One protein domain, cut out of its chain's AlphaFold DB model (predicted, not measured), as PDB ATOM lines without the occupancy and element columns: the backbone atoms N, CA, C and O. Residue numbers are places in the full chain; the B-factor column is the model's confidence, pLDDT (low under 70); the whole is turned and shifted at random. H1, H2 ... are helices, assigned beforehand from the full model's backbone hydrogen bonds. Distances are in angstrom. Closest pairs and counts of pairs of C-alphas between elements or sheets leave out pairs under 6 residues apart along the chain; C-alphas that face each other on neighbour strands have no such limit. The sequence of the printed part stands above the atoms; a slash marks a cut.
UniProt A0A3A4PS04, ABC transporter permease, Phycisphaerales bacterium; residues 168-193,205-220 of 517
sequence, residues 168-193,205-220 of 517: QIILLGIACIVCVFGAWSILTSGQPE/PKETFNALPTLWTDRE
ATOM      1  N   GLN A 168      98.270 142.624  93.228       86.75
ATOM      2  CA  GLN A 168      99.441 142.830  94.094       86.75
ATOM      3  C   GLN A 168      99.576 144.297  94.519       86.75
ATOM      4  O   GLN A 168      99.861 144.560  95.681       86.75
ATOM      5  N   ILE A 169      99.326 145.246  93.608       87.19
ATOM      6  CA  ILE A 169      99.345 146.688  93.917       87.19
ATOM      7  C   ILE A 169      98.267 147.024  94.959       87.19
ATOM      8  O   ILE A 169      98.550 147.707  95.939       87.19
ATOM      9  N   ILE A 170      97.045 146.511  94.772       88.19
ATOM     10  CA  ILE A 170      95.928 146.726  95.704       88.19
ATOM     11  C   ILE A 170      96.217 146.076  97.064       88.19
ATOM     12  O   ILE A 170      96.083 146.740  98.087       88.19
ATOM     13  N   LEU A 171      96.669 144.817  97.092       89.50
ATOM     14  CA  LEU A 171      97.003 144.105  98.330       89.50
ATOM     15  C   LEU A 171      98.146 144.779  99.098       89.50
ATOM     16  O   LEU A 171      98.050 144.909 100.311       89.50
ATOM     17  N   LEU A 172      99.196 145.248  98.415       89.94
ATOM     18  CA  LEU A 172     100.315 145.948  99.054       89.94
ATOM     19  C   LEU A 172      99.901 147.332  99.584       89.94
ATOM     20  O   LEU A 172     100.337 147.729 100.662       89.94
ATOM     21  N   GLY A 173      99.020 148.041  98.869       86.56
ATOM     22  CA  GLY A 173      98.425 149.294  99.343       86.56
ATOM     23  C   GLY A 173      97.549 149.098 100.586       86.56
ATOM     24  O   GLY A 173      97.706 149.823 101.565       86.56
ATOM     25  N   ILE A 174      96.686 148.076 100.582       90.44
ATOM     26  CA  ILE A 174      95.871 147.698 101.747       90.44
ATOM     27  C   ILE A 174      96.769 147.271 102.913       90.44
ATOM     28  O   ILE A 174      96.564 147.744 104.025       90.44
ATOM     29  N   ALA A 175      97.795 146.449 102.672       91.31
ATOM     30  CA  ALA A 175      98.739 146.025 103.704       91.31
ATOM     31  C   ALA A 175      99.467 147.217 104.345       91.31
ATOM     32  O   ALA A 175      99.592 147.259 105.562       91.31
ATOM     33  N   CYS A 176      99.873 148.221 103.561       90.88
ATOM     34  CA  CYS A 176     100.459 149.456 104.090       90.88
ATOM     35  C   CYS A 176      99.493 150.187 105.042       90.88
ATOM     36  O   CYS A 176      99.864 150.512 106.169       90.88
ATOM     37  N   ILE A 177      98.231 150.370 104.633       87.94
ATOM     38  CA  ILE A 177      97.192 151.003 105.466       87.94
ATOM     39  C   ILE A 177      96.942 150.183 106.744       87.94
ATOM     40  O   ILE A 177      96.911 150.748 107.835       87.94
ATOM     41  N   VAL A 178      96.820 148.857 106.631       89.38
ATOM     42  CA  VAL A 178      96.617 147.950 107.772       89.38
ATOM     43  C   VAL A 178      97.811 147.973 108.730       89.38
ATOM     44  O   VAL A 178      97.597 147.984 109.937       89.38
ATOM     45  N   CYS A 179      99.050 148.060 108.240       89.81
ATOM     46  CA  CYS A 179     100.228 148.218 109.098       89.81
ATOM     47  C   CYS A 179     100.227 149.558 109.851       89.81
ATOM     48  O   CYS A 179     100.554 149.578 111.033       89.81
ATOM     49  N   VAL A 180      99.826 150.665 109.211       87.56
ATOM     50  CA  VAL A 180      99.743 151.987 109.868       87.56
ATOM     51  C   VAL A 180      98.636 152.019 110.929       87.56
ATOM     52  O   VAL A 180      98.890 152.419 112.065       87.56
ATOM     53  N   PHE A 181      97.429 151.549 110.602       85.38
ATOM     54  CA  PHE A 181      96.323 151.473 111.566       85.38
ATOM     55  C   PHE A 181      96.579 150.441 112.672       85.38
ATOM     56  O   PHE A 181      96.238 150.692 113.825       85.38
ATOM     57  N   GLY A 182      97.221 149.316 112.348       84.75
ATOM     58  CA  GLY A 182      97.657 148.314 113.316       84.75
ATOM     59  C   GLY A 182      98.689 148.876 114.290       84.75
ATOM     60  O   GLY A 182      98.505 148.752 115.496       84.75
ATOM     61  N   ALA A 183      99.713 149.578 113.796       84.62
ATOM     62  CA  ALA A 183     100.695 150.252 114.644       84.62
ATOM     63  C   ALA A 183     100.037 151.296 115.562       84.62
ATOM     64  O   ALA A 183     100.247 151.247 116.771       84.62
ATOM     65  N   TRP A 184      99.184 152.185 115.033       85.19
ATOM     66  CA  TRP A 184      98.441 153.156 115.855       85.19
ATOM     67  C   TRP A 184      97.562 152.460 116.906       85.19
ATOM     68  O   TRP A 184      97.579 152.849 118.076       85.19
ATOM     69  N   SER A 185      96.853 151.391 116.534       81.94
ATOM     70  CA  SER A 185      96.024 150.619 117.465       81.94
ATOM     71  C   SER A 185      96.835 149.873 118.527       81.94
ATOM     72  O   SER A 185      96.319 149.684 119.622       81.94
ATOM     73  N   ILE A 186      98.068 149.447 118.235       80.81
ATOM     74  CA  ILE A 186      98.963 148.802 119.207       80.81
ATOM     75  C   ILE A 186      99.540 149.852 120.163       80.81
ATOM     76  O   ILE A 186      99.417 149.692 121.375       80.81
ATOM     77  N   LEU A 187     100.071 150.969 119.647       79.06
ATOM     78  CA  LEU A 187     100.618 152.068 120.462       79.06
ATOM     79  C   LEU A 187      99.571 152.738 121.374       79.06
ATOM     80  O   LEU A 187      99.944 153.364 122.363       79.06
ATOM     81  N   THR A 188      98.279 152.615 121.050       75.25
ATOM     82  CA  THR A 188      97.155 153.120 121.865       75.25
ATOM     83  C   THR A 188      96.340 152.013 122.549       75.25
ATOM     84  O   THR A 188      95.309 152.301 123.159       75.25
ATOM     85  N   SER A 189      96.791 150.754 122.489       66.81
ATOM     86  CA  SER A 189      96.205 149.661 123.276       66.81
ATOM     87  C   SER A 189      96.727 149.688 124.716       66.81
ATOM     88  O   SER A 189      97.895 149.981 124.952       66.81
ATOM     89  N   GLY A 190      95.841 149.418 125.678       66.25
ATOM     90  CA  GLY A 190      96.116 149.540 127.115       66.25
ATOM     91  C   GLY A 190      95.070 150.390 127.842       66.25
ATOM     92  O   GLY A 190      94.304 151.133 127.209       66.25
ATOM     93  N   GLN A 191      95.031 150.268 129.172       60.91
ATOM     94  CA  GLN A 191      94.173 151.102 130.021       60.91
ATOM     95  C   GLN A 191      94.628 152.573 129.959       60.91
ATOM     96  O   GLN A 191      95.819 152.812 129.767       60.91
ATOM     97  N   PRO A 192      93.729 153.569 130.113       60.53
ATOM     98  CA  PRO A 192      94.063 154.989 129.928       60.53
ATOM     99  C   PRO A 192      95.275 155.496 130.725       60.53
ATOM    100  O   PRO A 192      95.946 156.417 130.266       60.53
ATOM    101  N   GLU A 193      95.545 154.883 131.878       58.50
ATOM    102  CA  GLU A 193      96.608 155.241 132.826       58.50
ATOM    103  C   GLU A 193      97.952 154.542 132.530       58.50
ATOM    104  O   GLU A 193      99.002 155.053 132.905       58.50
ATOM    105  N   PRO A 205      92.167 154.701 117.873       83.12
ATOM    106  CA  PRO A 205      91.289 154.654 116.705       83.12
ATOM    107  C   PRO A 205      89.807 154.530 117.088       83.12
ATOM    108  O   PRO A 205      88.951 155.162 116.470       83.12
ATOM    109  N   LYS A 206      89.497 153.754 118.137       84.31
ATOM    110  CA  LYS A 206      88.123 153.526 118.610       84.31
ATOM    111  C   LYS A 206      87.531 154.775 119.267       84.31
ATOM    112  O   LYS A 206      86.405 155.135 118.947       84.31
ATOM    113  N   GLU A 207      88.289 155.452 120.134       82.50
ATOM    114  CA  GLU A 207      87.892 156.752 120.703       82.50
ATOM    115  C   GLU A 207      87.646 157.785 119.592       82.50
ATOM    116  O   GLU A 207      86.614 158.456 119.580       82.50
ATOM    117  N   THR A 208      88.542 157.832 118.603       85.88
ATOM    118  CA  THR A 208      88.462 158.753 117.462       85.88
ATOM    119  C   THR A 208      87.204 158.515 116.622       85.88
ATOM    120  O   THR A 208      86.415 159.439 116.436       85.88
ATOM    121  N   PHE A 209      86.954 157.286 116.149       87.62
ATOM    122  CA  PHE A 209      85.769 156.993 115.330       87.62
ATOM    123  C   PHE A 209      84.448 157.095 116.110       87.62
ATOM    124  O   PHE A 209      83.442 157.503 115.528       87.62
ATOM    125  N   ASN A 210      84.439 156.819 117.418       88.00
ATOM    126  CA  ASN A 210      83.258 157.039 118.261       88.00
ATOM    127  C   ASN A 210      82.860 158.524 118.361       88.00
ATOM    128  O   ASN A 210      81.695 158.820 118.614       88.00
ATOM    129  N   ALA A 211      83.789 159.459 118.129       84.44
ATOM    130  CA  ALA A 211      83.509 160.895 118.099       84.44
ATOM    131  C   ALA A 211      82.964 161.400 116.742       84.44
ATOM    132  O   ALA A 211      82.621 162.577 116.619       84.44
ATOM    133  N   LEU A 212      82.847 160.535 115.722       86.81
ATOM    134  CA  LEU A 212      82.309 160.895 114.402       86.81
ATOM    135  C   LEU A 212      80.882 161.486 114.451       86.81
ATOM    136  O   LEU A 212      80.667 162.497 113.780       86.81
ATOM    137  N   PRO A 213      79.909 160.937 115.215       87.62
ATOM    138  CA  PRO A 213      78.546 161.470 115.228       87.62
ATOM    139  C   PRO A 213      78.481 162.880 115.821       87.62
ATOM    140  O   PRO A 213      77.875 163.757 115.214       87.62
ATOM    141  N   THR A 214      79.179 163.127 116.939       84.50
ATOM    142  CA  THR A 214      79.222 164.451 117.590       84.50
ATOM    143  C   THR A 214      79.976 165.481 116.754       84.50
ATOM    144  O   THR A 214      79.648 166.664 116.782       84.50
ATOM    145  N   LEU A 215      80.951 165.064 115.937       82.50
ATOM    146  CA  LEU A 215      81.549 165.949 114.936       82.50
ATOM    147  C   LEU A 215      80.556 166.280 113.806       82.50
ATOM    148  O   LEU A 215      80.517 167.412 113.323       82.50
ATOM    149  N   TRP A 216      79.750 165.307 113.374       84.94
ATOM    150  CA  TRP A 216      78.784 165.493 112.293       84.94
ATOM    151  C   TRP A 216      77.666 166.470 112.680       84.94
ATOM    152  O   TRP A 216      77.362 167.376 111.901       84.94
ATOM    153  N   THR A 217      77.097 166.321 113.882       81.31
ATOM    154  CA  THR A 217      76.042 167.195 114.418       81.31
ATOM    155  C   THR A 217      76.607 168.483 115.018       81.31
ATOM    156  O   THR A 217      76.332 169.573 114.522       81.31
ATOM    157  N   ASP A 218      77.455 168.382 116.043       75.25
ATOM    158  CA  ASP A 218      77.769 169.492 116.959       75.25
ATOM    159  C   ASP A 218      78.864 170.432 116.420       75.25
ATOM    160  O   ASP A 218      79.214 171.436 117.050       75.25
ATOM    161  N   ARG A 219      79.464 170.092 115.272       75.31
ATOM    162  CA  ARG A 219      80.429 170.930 114.538       75.31
ATOM    163  C   ARG A 219      79.985 171.222 113.103       75.31
ATOM    164  O   ARG A 219      80.790 171.729 112.325       75.31
ATOM    165  N   GLU A 220      78.732 170.911 112.748       82.44
ATOM    166  CA  GLU A 220      78.143 171.148 111.419       82.44
ATOM    167  C   GLU A 220      79.089 170.762 110.265       82.44
ATOM    168  O   GLU A 220      79.315 171.537 109.328       82.44
TER     169      GLU A 220
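This is residues 168 to 193 and 205 to 220 of the 517 residues of the protein "ABC transporter permease" of Phycisphaerales bacterium (UniProt A0A3A4PS04). Picture an open, flat L with no packed core: one long helix, H1, is the long leg, and two short helices, H2 and then H3, make a shorter leg that leads away from near the last turns of H1. The corner between the legs is loosely formed, and residues 168 to 180 of H1 and residues 207 to 220 stick out from it. There are 42 residues printed, with three named helices in the order H1, H2, H3 and no named strand; the class is all helix. The whole is extended, with a radius of gyration of the C-alphas of 14.5 A, and the C-alphas span 41 by 31 by 9 A.

Start at the first printed residue with H1, residues 168 to 187, and go along it to residues 181 to 185, the part that alone touches H2, residues 205 to 210. Look there for the closest C-alphas of the two, those of Ser 185 and Pro 205, 6.3 A apart. H1 and H2 only just touch, with 3 pairs of C-alphas within 8 A. Their lines are about perpendicular, at 86 degrees, and their centres are 17.4 A apart. Go on past Ala 211 to H3, residues 212 to 218. H2 and H3 are joined by a tight link of 1 residue and meet only through their link. H1 and H3 are apart. In the backbones of H1, H2 and H3, every O i to N i+4 pair is within hydrogen-bond range.

Find C-alpha 168 at (99.441, 142.830, 94.094); from there H1 runs through 20 residues to C-alpha 187 at (100.618, 152.068, 120.462), 28.0 A from first to last C-alpha. Find H2 beginning at C-alpha 205, at (91.289, 154.654, 116.705), and follow its 6 residues to Asn 210, 8.5 A from first to last C-alpha. H3 has 7 residues, Leu 212 to Asp 218, and measures 10.1 A from first to last C-alpha; it ends at C-alpha 218, at (77.769, 169.492, 116.959).

The two C-alphas farthest apart are those of Gln 168 and Asp 218, at 41.3 A. Look for the cut after Glu 193: residues 194 to 204 are not printed, and C-alphas 193 and 205 are 17.0 A apart across it. The link from H1 to H2 is the one across the cut, with 17 residues between them in the chain, 11 of them not printed. The mean pLDDT of the printed part is 82.4, and residues 189 to 193 are under 70, where the model's confidence is low.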